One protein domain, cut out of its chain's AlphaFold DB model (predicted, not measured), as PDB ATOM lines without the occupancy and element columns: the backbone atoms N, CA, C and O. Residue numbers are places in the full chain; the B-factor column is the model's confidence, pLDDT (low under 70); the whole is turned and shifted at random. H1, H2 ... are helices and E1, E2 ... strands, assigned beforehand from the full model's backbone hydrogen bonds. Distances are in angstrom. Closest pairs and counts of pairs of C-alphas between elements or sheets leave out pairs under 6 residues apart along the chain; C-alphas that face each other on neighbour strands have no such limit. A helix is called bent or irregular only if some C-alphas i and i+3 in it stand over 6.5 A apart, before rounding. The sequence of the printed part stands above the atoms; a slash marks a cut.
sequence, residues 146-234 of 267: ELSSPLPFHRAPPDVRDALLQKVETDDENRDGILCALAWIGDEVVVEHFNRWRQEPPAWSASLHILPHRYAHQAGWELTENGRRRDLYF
ATOM      1  N   GLU A 146      41.083  -6.566   6.961       86.19
ATOM      2  CA  GLU A 146      40.110  -5.493   7.156       86.19
ATOM      3  C   GLU A 146      39.381  -5.181   5.843       86.19
ATOM      4  O   GLU A 146      39.852  -4.401   5.024       86.19
ATOM      5  N   LEU A 147      38.217  -5.798   5.613       87.38
ATOM      6  CA  LEU A 147      37.404  -5.543   4.418       87.38
ATOM      7  C   LEU A 147      36.322  -4.496   4.696       87.38
ATOM      8  O   LEU A 147      35.328  -4.793   5.362       87.38
ATOM      9  N   SER A 148      36.435  -3.311   4.094       84.62
ATOM     10  CA  SER A 148      35.353  -2.313   4.079       84.62
ATOM     11  C   SER A 148      34.118  -2.841   3.343       84.62
ATOM     12  O   SER A 148      32.979  -2.556   3.713       84.62
ATOM     13  N   SER A 149      34.332  -3.634   2.291       92.75
ATOM     14  CA  SER A 149      33.279  -4.357   1.584       92.75
ATOM     15  C   SER A 149      33.845  -5.608   0.912       92.75
ATOM     16  O   SER A 149      34.882  -5.524   0.257       92.75
ATOM     17  N   PRO A 150      33.160  -6.762   0.989       95.56
ATOM     18  CA  PRO A 150      33.568  -7.977   0.288       95.56
ATOM     19  C   PRO A 150      33.113  -8.020  -1.186       95.56
ATOM     20  O   PRO A 150      33.504  -8.931  -1.914       95.56
ATOM     21  N   LEU A 151      32.335  -7.034  -1.662       96.00
ATOM     22  CA  LEU A 151      31.869  -6.945  -3.058       96.00
ATOM     23  C   LEU A 151      32.992  -7.072  -4.114       96.00
ATOM     24  O   LEU A 151      32.755  -7.765  -5.108       96.00
ATOM     25  N   PRO A 152      34.200  -6.487  -3.939       97.12
ATOM     26  CA  PRO A 152      35.298  -6.626  -4.901       97.12
ATOM     27  C   PRO A 152      35.687  -8.072  -5.236       97.12
ATOM     28  O   PRO A 152      36.194  -8.341  -6.322       97.12
ATOM     29  N   PHE A 153      35.376  -9.031  -4.360       98.00
ATOM     30  CA  PHE A 153      35.660 -10.445  -4.587       98.00
ATOM     31  C   PHE A 153      34.686 -11.141  -5.555       98.00
ATOM     32  O   PHE A 153      34.950 -12.272  -5.954       98.00
ATOM     33  N   HIS A 154      33.602 -10.494  -6.007       93.56
ATOM     34  CA  HIS A 154      32.590 -11.085  -6.906       93.56
ATOM     35  C   HIS A 154      33.142 -11.662  -8.227       93.56
ATOM     36  O   HIS A 154      32.474 -12.436  -8.914       93.56
ATOM     37  N   ARG A 155      34.361 -11.280  -8.617       91.75
ATOM     38  CA  ARG A 155      35.061 -11.809  -9.796       91.75
ATOM     39  C   ARG A 155      36.512 -12.173  -9.492       91.75
ATOM     40  O   ARG A 155      37.346 -12.102 -10.387       91.75
ATOM     41  N   ALA A 156      36.812 -12.517  -8.239       97.69
ATOM     42  CA  ALA A 156      38.171 -12.866  -7.864       97.69
ATOM     43  C   ALA A 156      38.665 -14.078  -8.672       97.69
ATOM     44  O   ALA A 156      37.880 -14.988  -8.974       97.69
ATOM     45  N   PRO A 157      39.960 -14.120  -9.016       98.06
ATOM     46  CA  PRO A 157      40.508 -15.221  -9.782       98.06
ATOM     47  C   PRO A 157      40.603 -16.500  -8.922       98.06
ATOM     48  O   PRO A 157      40.642 -16.428  -7.688       98.06
ATOM     49  N   PRO A 158      40.664 -17.691  -9.551       98.56
ATOM     50  CA  PRO A 158      40.704 -18.974  -8.844       98.56
ATOM     51  C   PRO A 158      41.797 -19.091  -7.776       98.56
ATOM     52  O   PRO A 158      41.566 -19.700  -6.738       98.56
ATOM     53  N   ASP A 159      42.969 -18.495  -7.995       98.56
ATOM     54  CA  ASP A 159      44.073 -18.539  -7.037       98.56
ATOM     55  C   ASP A 159      43.780 -17.741  -5.757       98.56
ATOM     56  O   ASP A 159      44.118 -18.194  -4.667       98.56
ATOM     57  N   VAL A 160      43.071 -16.610  -5.865       98.69
ATOM     58  CA  VAL A 160      42.592 -15.841  -4.702       98.69
ATOM     59  C   VAL A 160      41.557 -16.647  -3.916       98.69
ATOM     60  O   VAL A 160      41.644 -16.737  -2.691       98.69
ATOM     61  N   ARG A 161      40.606 -17.292  -4.606       98.69
ATOM     62  CA  ARG A 161      39.626 -18.191  -3.973       98.69
ATOM     63  C   ARG A 161      40.316 -19.319  -3.212       98.69
ATOM     64  O   ARG A 161      39.981 -19.570  -2.058       98.69
ATOM     65  N   ASP A 162      41.253 -20.007  -3.856       98.69
ATOM     66  CA  ASP A 162      41.910 -21.177  -3.276       98.69
ATOM     67  C   ASP A 162      42.779 -20.790  -2.072       98.69
ATOM     68  O   ASP A 162      42.785 -21.500  -1.067       98.69
ATOM     69  N   ALA A 163      43.435 -19.627  -2.121       98.44
ATOM     70  CA  ALA A 163      44.156 -19.067  -0.981       98.44
ATOM     71  C   ALA A 163      43.219 -18.750   0.200       98.44
ATOM     72  O   ALA A 163      43.525 -19.104   1.337       98.44
ATOM     73  N   LEU A 164      42.046 -18.160  -0.054       98.56
ATOM     74  CA  LEU A 164      41.035 -17.904   0.980       98.56
ATOM     75  C   LEU A 164      40.468 -19.202   1.577       98.56
ATOM     76  O   LEU A 164      40.311 -19.300   2.793       98.56
ATOM     77  N   LEU A 165      40.208 -20.222   0.750       98.50
ATOM     78  CA  LEU A 165      39.766 -21.546   1.207       98.50
ATOM     79  C   LEU A 165      40.815 -22.260   2.065       98.50
ATOM     80  O   LEU A 165      40.449 -23.072   2.907       98.50
ATOM     81  N   GLN A 166      42.102 -21.981   1.862       97.75
ATOM     82  CA  GLN A 166      43.157 -22.473   2.747       97.75
ATOM     83  C   GLN A 166      43.219 -21.654   4.038       97.75
ATOM     84  O   GLN A 166      43.212 -22.236   5.123       97.75
ATOM     85  N   LYS A 167      43.220 -20.317   3.935       97.38
ATOM     86  CA  LYS A 167      43.287 -19.413   5.092       97.38
ATOM     87  C   LYS A 167      42.140 -19.644   6.078       97.38
ATOM     88  O   LYS A 167      42.390 -19.704   7.278       97.38
ATOM     89  N   VAL A 168      40.907 -19.845   5.598       97.25
ATOM     90  CA  VAL A 168      39.717 -20.013   6.460       97.25
ATOM     91  C   VAL A 168      39.860 -21.164   7.463       97.25
ATOM     92  O   VAL A 168      39.292 -21.103   8.550       97.25
ATOM     93  N   GLU A 169      40.634 -22.201   7.136       96.31
ATOM     94  CA  GLU A 169      40.801 -23.378   7.994       96.31
ATOM     95  C   GLU A 169      41.706 -23.101   9.208       96.31
ATOM     96  O   GLU A 169      41.611 -23.806  10.214       96.31
ATOM     97  N   THR A 170      42.562 -22.074   9.145       95.31
ATOM     98  CA  THR A 170      43.573 -21.785  10.180       95.31
ATOM     99  C   THR A 170      43.473 -20.388  10.784       95.31
ATOM    100  O   THR A 170      43.881 -20.200  11.925       95.31
ATOM    101  N   ASP A 171      42.933 -19.421  10.050       95.44
ATOM    102  CA  ASP A 171      42.877 -18.012  10.443       95.44
ATOM    103  C   ASP A 171      41.594 -17.734  11.238       95.44
ATOM    104  O   ASP A 171      40.501 -17.708  10.671       95.44
ATOM    105  N   ASP A 172      41.717 -17.654  12.567       93.81
ATOM    106  CA  ASP A 172      40.583 -17.417  13.470       93.81
ATOM    107  C   ASP A 172      40.136 -15.962  13.494       93.81
ATOM    108  O   ASP A 172      38.938 -15.689  13.507       93.81
ATOM    109  N   GLU A 173      41.093 -15.044  13.429       93.81
ATOM    110  CA  GLU A 173      40.857 -13.610  13.570       93.81
ATOM    111  C   GLU A 173      40.099 -13.056  12.359       93.81
ATOM    112  O   GLU A 173      39.150 -12.288  12.516       93.81
ATOM    113  N   ASN A 174      40.429 -13.526  11.153       95.38
ATOM    114  CA  ASN A 174      39.846 -13.018   9.911       95.38
ATOM    115  C   ASN A 174      38.702 -13.877   9.356       95.38
ATOM    116  O   ASN A 174      38.213 -13.622   8.248       95.38
ATOM    117  N   ARG A 175      38.264 -14.925  10.070       95.62
ATOM    118  CA  ARG A 175      37.394 -15.965   9.493       95.62
ATOM    119  C   ARG A 175      36.073 -15.428   8.945       95.62
ATOM    120  O   ARG A 175      35.649 -15.843   7.866       95.62
ATOM    121  N   ASP A 176      35.441 -14.502   9.661       95.00
ATOM    122  CA  ASP A 176      34.225 -13.817   9.216       95.00
ATOM    123  C   ASP A 176      34.433 -13.108   7.869       95.00
ATOM    124  O   ASP A 176      33.659 -13.313   6.930       95.00
ATOM    125  N   GLY A 177      35.508 -12.323   7.748       95.62
ATOM    126  CA  GLY A 177      35.864 -11.602   6.523       95.62
ATOM    127  C   GLY A 177      36.169 -12.543   5.357       95.62
ATOM    128  O   GLY A 177      35.676 -12.336   4.246       95.62
ATOM    129  N   ILE A 178      36.893 -13.634   5.619       97.94
ATOM    130  CA  ILE A 178      37.204 -14.660   4.613       97.94
ATOM    131  C   ILE A 178      35.923 -15.331   4.098       97.94
ATOM    132  O   ILE A 178      35.746 -15.483   2.888       97.94
ATOM    133  N   LEU A 179      34.999 -15.709   4.988       98.00
ATOM    134  CA  LEU A 179      33.725 -16.321   4.599       98.00
ATOM    135  C   LEU A 179      32.840 -15.358   3.800       98.00
ATOM    136  O   LEU A 179      32.182 -15.787   2.849       98.00
ATOM    137  N   CYS A 180      32.857 -14.064   4.132       97.38
ATOM    138  CA  CYS A 180      32.222 -13.023   3.327       97.38
ATOM    139  C   CYS A 180      32.838 -12.934   1.923       97.38
ATOM    140  O   CYS A 180      32.103 -12.956   0.937       97.38
ATOM    141  N   ALA A 181      34.166 -12.873   1.810       98.19
ATOM    142  CA  ALA A 181      34.859 -12.816   0.521       98.19
ATOM    143  C   ALA A 181      34.551 -14.053  -0.341       98.19
ATOM    144  O   ALA A 181      34.153 -13.916  -1.498       98.19
ATOM    145  N   LEU A 182      34.626 -15.256   0.242       98.56
ATOM    146  CA  LEU A 182      34.241 -16.505  -0.422       98.56
ATOM    147  C   LEU A 182      32.783 -16.467  -0.887       98.56
ATOM    148  O   LEU A 182      32.504 -16.806  -2.033       98.56
ATOM    149  N   ALA A 183      31.857 -16.007  -0.041       98.31
ATOM    150  CA  ALA A 183      30.454 -15.864  -0.417       98.31
ATOM    151  C   ALA A 183      30.274 -14.959  -1.646       98.31
ATOM    152  O   ALA A 183      29.473 -15.288  -2.522       98.31
ATOM    153  N   TRP A 184      31.025 -13.860  -1.741       98.00
ATOM    154  CA  TRP A 184      30.985 -12.979  -2.907       98.00
ATOM    155  C   TRP A 184      31.593 -13.614  -4.156       98.00
ATOM    156  O   TRP A 184      30.983 -13.478  -5.214       98.00
ATOM    157  N   ILE A 185      32.693 -14.371  -4.042       98.25
ATOM    158  CA  ILE A 185      33.238 -15.186  -5.148       98.25
ATOM    159  C   ILE A 185      32.157 -16.139  -5.669       98.25
ATOM    160  O   ILE A 185      31.839 -16.141  -6.857       98.25
ATOM    161  N   GLY A 186      31.565 -16.928  -4.766       97.50
ATOM    162  CA  GLY A 186      30.338 -17.692  -4.996       97.50
ATOM    163  C   GLY A 186      30.351 -18.661  -6.184       97.50
ATOM    164  O   GLY A 186      29.277 -19.046  -6.658       97.50
ATOM    165  N   ASP A 187      31.524 -19.031  -6.693       97.69
ATOM    166  CA  ASP A 187      31.658 -19.967  -7.801       97.69
ATOM    167  C   ASP A 187      31.355 -21.412  -7.372       97.69
ATOM    168  O   ASP A 187      31.037 -21.695  -6.216       97.69
ATOM    169  N   GLU A 188      31.410 -22.351  -8.317       98.06
ATOM    170  CA  GLU A 188      31.031 -23.744  -8.055       98.06
ATOM    171  C   GLU A 188      31.867 -24.391  -6.940       98.06
ATOM    172  O   GLU A 188      31.322 -25.154  -6.141       98.06
ATOM    173  N   VAL A 189      33.151 -24.031  -6.830       98.56
ATOM    174  CA  VAL A 189      34.053 -24.547  -5.791       98.56
ATOM    175  C   VAL A 189      33.640 -24.016  -4.420       98.56
ATOM    176  O   VAL A 189      33.516 -24.789  -3.468       98.56
ATOM    177  N   VAL A 190      33.349 -22.715  -4.305       98.56
ATOM    178  CA  VAL A 190      32.821 -22.143  -3.056       98.56
ATOM    179  C   VAL A 190      31.497 -22.801  -2.670       98.56
ATOM    180  O   VAL A 190      31.301 -23.161  -1.508       98.56
ATOM    181  N   VAL A 191      30.582 -22.978  -3.626       98.62
ATOM    182  CA  VAL A 191      29.269 -23.599  -3.388       98.62
ATOM    183  C   VAL A 191      29.430 -25.027  -2.858       98.62
ATOM    184  O   VAL A 191      28.753 -25.401  -1.896       98.62
ATOM    185  N   GLU A 192      30.348 -25.807  -3.433       98.50
ATOM    186  CA  GLU A 192      30.672 -27.155  -2.966       98.50
ATOM    187  C   GLU A 192      31.220 -27.142  -1.533       98.50
ATOM    188  O   GLU A 192      30.725 -27.886  -0.681       98.50
ATOM    189  N   HIS A 193      32.169 -26.252  -1.232       98.56
ATOM    190  CA  HIS A 193      32.727 -26.097   0.114       98.56
ATOM    191  C   HIS A 193      31.664 -25.701   1.143       98.56
ATOM    192  O   HIS A 193      31.575 -26.314   2.210       98.56
ATOM    193  N   PHE A 194      30.802 -24.736   0.817       98.56
ATOM    194  CA  PHE A 194      29.719 -24.307   1.702       98.56
ATOM    195  C   PHE A 194      28.722 -25.446   1.941       98.56
ATOM    196  O   PHE A 194      28.248 -25.632   3.065       98.56
ATOM    197  N   ASN A 195      28.411 -26.243   0.913       98.56
ATOM    198  CA  ASN A 195      27.541 -27.405   1.067       98.56
ATOM    199  C   ASN A 195      28.198 -28.504   1.911       98.56
ATOM    200  O   ASN A 195      27.528 -29.081   2.768       98.56
ATOM    201  N   ARG A 196      29.501 -28.744   1.735       98.19
ATOM    202  CA  ARG A 196      30.271 -29.674   2.566       98.19
ATOM    203  C   ARG A 196      30.250 -29.247   4.031       98.19
ATOM    204  O   ARG A 196      29.835 -30.038   4.865       98.19
ATOM    205  N   TRP A 197      30.565 -27.989   4.341       97.94
ATOM    206  CA  TRP A 197      30.509 -27.467   5.715       97.94
ATOM    207  C   TRP A 197      29.092 -27.443   6.305       97.94
ATOM    208  O   TRP A 197      28.922 -27.431   7.520       97.94
ATOM    209  N   ARG A 198      28.042 -27.422   5.475       97.62
ATOM    210  CA  ARG A 198      26.660 -27.579   5.948       97.62
ATOM    211  C   ARG A 198      26.357 -29.020   6.370       97.62
ATOM    212  O   ARG A 198      25.598 -29.210   7.316       97.62
ATOM    213  N   GLN A 199      26.897 -30.008   5.658       97.31
ATOM    214  CA  GLN A 199      26.691 -31.433   5.948       97.31
ATOM    215  C   GLN A 199      27.590 -31.920   7.085       97.31
ATOM    216  O   GLN A 199      27.140 -32.655   7.960       97.31
ATOM    217  N   GLU A 200      28.839 -31.468   7.083       97.12
ATOM    218  CA  GLU A 200      29.863 -31.786   8.067       97.12
ATOM    219  C   GLU A 200      30.504 -30.474   8.549       97.12
ATOM    220  O   GLU A 200      31.478 -29.994   7.960       97.12
ATOM    221  N   PRO A 201      29.916 -29.836   9.580       96.00
ATOM    222  CA  PRO A 201      30.443 -28.591  10.113       96.00
ATOM    223  C   PRO A 201      31.869 -28.771  10.647       96.00
ATOM    224  O   PRO A 201      32.102 -29.651  11.480       96.00
ATOM    225  N   PRO A 202      32.829 -27.937  10.211       95.88
ATOM    226  CA  PRO A 202      34.189 -27.991  10.725       95.88
ATOM    227  C   PRO A 202      34.223 -27.561  12.195       95.88
ATOM    228  O   PRO A 202      33.365 -26.801  12.649       95.88
ATOM    229  N   ALA A 203      35.232 -28.006  12.946       95.50
ATOM    230  CA  ALA A 203      35.335 -27.724  14.382       95.50
ATOM    231  C   ALA A 203      35.329 -26.217  14.699       95.50
ATOM    232  O   ALA A 203      34.695 -25.793  15.666       95.50
ATOM    233  N   TRP A 204      35.962 -25.403  13.847       96.50
ATOM    234  CA  TRP A 204      35.981 -23.946  13.980       96.50
ATOM    235  C   TRP A 204      34.609 -23.294  13.764       96.50
ATOM    236  O   TRP A 204      34.402 -22.165  14.183       96.50
ATOM    237  N   SER A 205      33.621 -23.976  13.172       95.19
ATOM    238  CA  SER A 205      32.285 -23.385  12.976       95.19
ATOM    239  C   SER A 205      31.564 -23.070  14.291       95.19
ATOM    240  O   SER A 205      30.654 -22.246  14.304       95.19
ATOM    241  N   ALA A 206      31.987 -23.688  15.399       92.69
ATOM    242  CA  ALA A 206      31.453 -23.427  16.728       92.69
ATOM    243  C   ALA A 206      31.864 -22.057  17.303       92.69
ATOM    244  O   ALA A 206      31.194 -21.587  18.221       92.69
ATOM    245  N   SER A 207      32.933 -21.424  16.794       92.31
ATOM    246  CA  SER A 207      33.320 -20.064  17.202       92.31
ATOM    247  C   SER A 207      32.548 -18.973  16.454       92.31
ATOM    248  O   SER A 207      32.527 -17.831  16.904       92.31
ATOM    249  N   LEU A 208      31.862 -19.318  15.359       94.62
ATOM    250  CA  LEU A 208      31.121 -18.360  14.544       94.62
ATOM    251  C   LEU A 208      29.730 -18.059  15.108       94.62
ATOM    252  O   LEU A 208      29.019 -18.932  15.608       94.62
ATOM    253  N   HIS A 209      29.281 -16.816  14.924       91.19
ATOM    254  CA  HIS A 209      27.917 -16.404  15.270       91.19
ATOM    255  C   HIS A 209      26.848 -17.005  14.346       91.19
ATOM    256  O   HIS A 209      25.694 -17.173  14.748       91.19
ATOM    257  N   ILE A 210      27.215 -17.321  13.102       94.75
ATOM    258  CA  ILE A 210      26.351 -17.969  12.116       94.75
ATOM    259  C   ILE A 210      27.104 -19.105  11.422       94.75
ATOM    260  O   ILE A 210      28.322 -19.081  11.293       94.75
ATOM    261  N   LEU A 211      26.368 -20.110  10.942       95.81
ATOM    262  CA  LEU A 211      26.976 -21.241  10.240       95.81
ATOM    263  C   LEU A 211      27.662 -20.792   8.933       95.81
ATOM    264  O   LEU A 211      27.128 -19.905   8.262       95.81
ATOM    265  N   PRO A 212      28.751 -21.456   8.494       97.12
ATOM    266  CA  PRO A 212      29.577 -20.992   7.369       97.12
ATOM    267  C   PRO A 212      28.795 -20.768   6.068       97.12
ATOM    268  O   PRO A 212      28.918 -19.746   5.404       97.12
ATOM    269  N   HIS A 213      27.887 -21.685   5.730       96.88
ATOM    270  CA  HIS A 213      27.069 -21.564   4.523       96.88
ATOM    271  C   HIS A 213      26.074 -20.389   4.558       96.88
ATOM    272  O   HIS A 213      25.523 -20.028   3.519       96.88
ATOM    273  N   ARG A 214      25.794 -19.793   5.730       97.25
ATOM    274  CA  ARG A 214      24.856 -18.667   5.846       97.25
ATOM    275  C   ARG A 214      25.462 -17.341   5.400       97.25
ATOM    276  O   ARG A 214      24.676 -16.460   5.057       97.25
ATOM    277  N   TYR A 215      26.789 -17.220   5.313       97.69
ATOM    278  CA  TYR A 215      27.456 -16.027   4.771       97.69
ATOM    279  C   TYR A 215      27.075 -15.760   3.309       97.69
ATOM    280  O   TYR A 215      27.035 -14.605   2.898       97.69
ATOM    281  N   ALA A 216      26.662 -16.793   2.562       97.81
ATOM    282  CA  ALA A 216      26.107 -16.668   1.212       97.81
ATOM    283  C   ALA A 216      24.982 -15.616   1.104       97.81
ATOM    284  O   ALA A 216      24.885 -14.916   0.095       97.81
ATOM    285  N   HIS A 217      24.180 -15.430   2.164       96.88
ATOM    286  CA  HIS A 217      23.103 -14.434   2.169       96.88
ATOM    287  C   HIS A 217      23.624 -13.003   2.026       96.88
ATOM    288  O   HIS A 217      22.922 -12.165   1.464       96.88
ATOM    289  N   GLN A 218      24.843 -12.716   2.497       93.75
ATOM    290  CA  GLN A 218      25.460 -11.399   2.327       93.75
ATOM    291  C   GLN A 218      25.772 -11.096   0.857       93.75
ATOM    292  O   GLN A 218      25.703  -9.945   0.442       93.75
ATOM    293  N   ALA A 219      26.052 -12.134   0.066       96.00
ATOM    294  CA  ALA A 219      26.257 -12.052  -1.378       96.00
ATOM    295  C   ALA A 219      24.959 -12.295  -2.178       96.00
ATOM    296  O   ALA A 219      24.987 -12.455  -3.399       96.00
ATOM    297  N   GLY A 220      23.805 -12.344  -1.503       96.44
ATOM    298  CA  GLY A 220      22.502 -12.474  -2.148       96.44
ATOM    299  C   GLY A 220      22.218 -13.856  -2.737       96.44
ATOM    300  O   GLY A 220      21.469 -13.946  -3.707       96.44
ATOM    301  N   TRP A 221      22.774 -14.934  -2.188       97.94
ATOM    302  CA  TRP A 221      22.432 -16.300  -2.597       97.94
ATOM    303  C   TRP A 221      22.416 -17.267  -1.407       97.94
ATOM    304  O   TRP A 221      22.793 -16.929  -0.289       97.94
ATOM    305  N   GLU A 222      21.932 -18.483  -1.622       98.25
ATOM    306  CA  GLU A 222      21.887 -19.530  -0.597       98.25
ATOM    307  C   GLU A 222      21.980 -20.934  -1.211       98.25
ATOM    308  O   GLU A 222      21.888 -21.116  -2.428       98.25
ATOM    309  N   LEU A 223      22.150 -21.947  -0.361       98.31
ATOM    310  CA  LEU A 223      22.104 -23.348  -0.766       98.31
ATOM    311  C   LEU A 223      20.674 -23.893  -0.694       98.31
ATOM    312  O   LEU A 223      20.067 -23.935   0.375       98.31
ATOM    313  N   THR A 224      20.190 -24.437  -1.804       97.69
ATOM    314  CA  THR A 224      19.001 -25.303  -1.842       97.69
ATOM    315  C   THR A 224      19.178 -26.550  -0.966       97.69
ATOM    316  O   THR A 224      20.294 -26.901  -0.572       97.69
ATOM    317  N   GLU A 225      18.094 -27.281  -0.695       95.31
ATOM    318  CA  GLU A 225      18.145 -28.564   0.030       95.31
ATOM    319  C   GLU A 225      19.164 -29.532  -0.596       95.31
ATOM    320  O   GLU A 225      20.014 -30.076   0.106       95.31
ATOM    321  N   ASN A 226      19.196 -29.618  -1.930       95.81
ATOM    322  CA  ASN A 226      20.138 -30.452  -2.687       95.81
ATOM    323  C   ASN A 226      21.578 -29.901  -2.751       95.81
ATOM    324  O   ASN A 226      22.410 -30.463  -3.457       95.81
ATOM    325  N   GLY A 227      21.881 -28.786  -2.077       96.38
ATOM    326  CA  GLY A 227      23.235 -28.224  -2.010       96.38
ATOM    327  C   GLY A 227      23.655 -27.394  -3.217       96.38
ATOM    328  O   GLY A 227      24.829 -27.078  -3.355       96.38
ATOM    329  N   ARG A 228      22.714 -27.022  -4.090       97.12
ATOM    330  CA  ARG A 228      22.972 -26.122  -5.228       97.12
ATOM    331  C   ARG A 228      22.730 -24.667  -4.852       97.12
ATOM    332  O   ARG A 228      21.821 -24.407  -4.065       97.12
ATOM    333  N   ARG A 229      23.463 -23.744  -5.479       97.38
ATOM    334  CA  ARG A 229      23.246 -22.295  -5.366       97.38
ATOM    335  C   ARG A 229      21.863 -21.890  -5.892       97.38
ATOM    336  O   ARG A 229      21.437 -22.335  -6.958       97.38
ATOM    337  N   ARG A 230      21.184 -21.028  -5.138       96.88
ATOM    338  CA  ARG A 230      19.963 -20.310  -5.512       96.88
ATOM    339  C   ARG A 230      20.182 -18.828  -5.237       96.88
ATOM    340  O   ARG A 230      20.374 -18.448  -4.085       96.88
ATOM    341  N   ASP A 231      20.139 -18.011  -6.281       96.31
ATOM    342  CA  ASP A 231      20.230 -16.559  -6.135       96.31
ATOM    343  C   ASP A 231      18.936 -15.993  -5.533       96.31
ATOM    344  O   ASP A 231      17.826 -16.439  -5.840       96.31
ATOM    345  N   LEU A 232      19.097 -15.005  -4.656       95.81
ATOM    346  CA  LEU A 232      18.029 -14.279  -3.963       95.81
ATOM    347  C   LEU A 232      17.756 -12.908  -4.598       95.81
ATOM    348  O   LEU A 232      16.959 -12.127  -4.080       95.81
ATOM    349  N   TYR A 233      18.406 -12.615  -5.723       90.19
ATOM    350  CA  TYR A 233      18.216 -11.403  -6.508       90.19
ATOM    351  C   TYR A 233      17.766 -11.736  -7.931       90.19
ATOM    352  O   TYR A 233      17.951 -12.842  -8.440       90.19
ATOM    353  N   PHE A 234      17.167 -10.749  -8.593       85.62
ATOM    354  CA  PHE A 234      16.847 -10.842 -10.011       85.62
ATOM    355  C   PHE A 234      18.061 -10.447 -10.845       85.62
ATOM    356  O   PHE A 234      18.683  -9.417 -10.597       85.62
TER     357      PHE A 234
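What this domain is: This is residues 146 to 234 of the 267 residues of the protein "Putative cytoplasmic protein" of Salmonella enterica subsp. enterica serovar Daytona (UniProt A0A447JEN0). A compact cluster of short helices has H3 in the middle: H2 packs along H3 as a helical hairpin, H6 crosses H3 on another side, and H1 packs on it too. A small hairpin of strands, E1 and E2, packs on H6 and H4, away from H2. The printed part has 89 residues, with six named helices followed by two named strands in an antiparallel sheet, E1 - E2; the class is mostly helix. The radius of gyration of the C-alphas is 12.0 A, and the rounded outline spans 33 by 28 by 22 A.

How they stand to each other: E1, residues 221 to 223, and E2, residues 229 to 231, form an antiparallel hairpin, with N 222 and O 230 2.9 A apart, within hydrogen-bond range. H6, residues 212 to 219, comes closest to E1 at the C-alphas of Ala 216 and Glu 222, 5.4 A. H4, residues 188 to 199, touches H6 with residues 194 to 198 alone, closest at C-alphas 194 and 213, 4.7 A. The hub H3, residues 175 to 185, touches H6 at a steep tilt of 55 degrees, closest at C-alphas 183 and 216, 4.7 A. H2, residues 158 to 167, touches H3, opposite ways at a shallow tilt of 21 degrees, closest at C-alphas 164 and 178, 6.2 A. H1, residues 151 to 155, touches H3, closest at C-alphas 154 and 185, 4.5 A. H5, residues 203 to 207, touches no helix. Every O i to N i+4 pair is within hydrogen-bond range in H2, H3 and H4; H1 has 0 of 1, H5 0 of 1 and H6 0 of 4, against 1 of 2, 2 of 2 and 4 of 5 for O i to N i+3.

Where its parts are: H4 measures 16.6 A, H3 15.2 A, H2 14.2 A and H6 12.9 A from first to last C-alpha. H1 begins at C-alpha 151 (31.869, -6.945, -3.058) and is irregular, with C-alphas 152 and 155 7.1 A apart. E2 ends at C-alpha 231 (20.230, -16.559, -6.135).

The domain as a whole: The two C-alphas farthest apart, those of Thr 170 and Phe 234, are 35.2 A apart. The printed part has no cut and no long link. Its mean pLDDT is 96.2, and no printed residue is under 70.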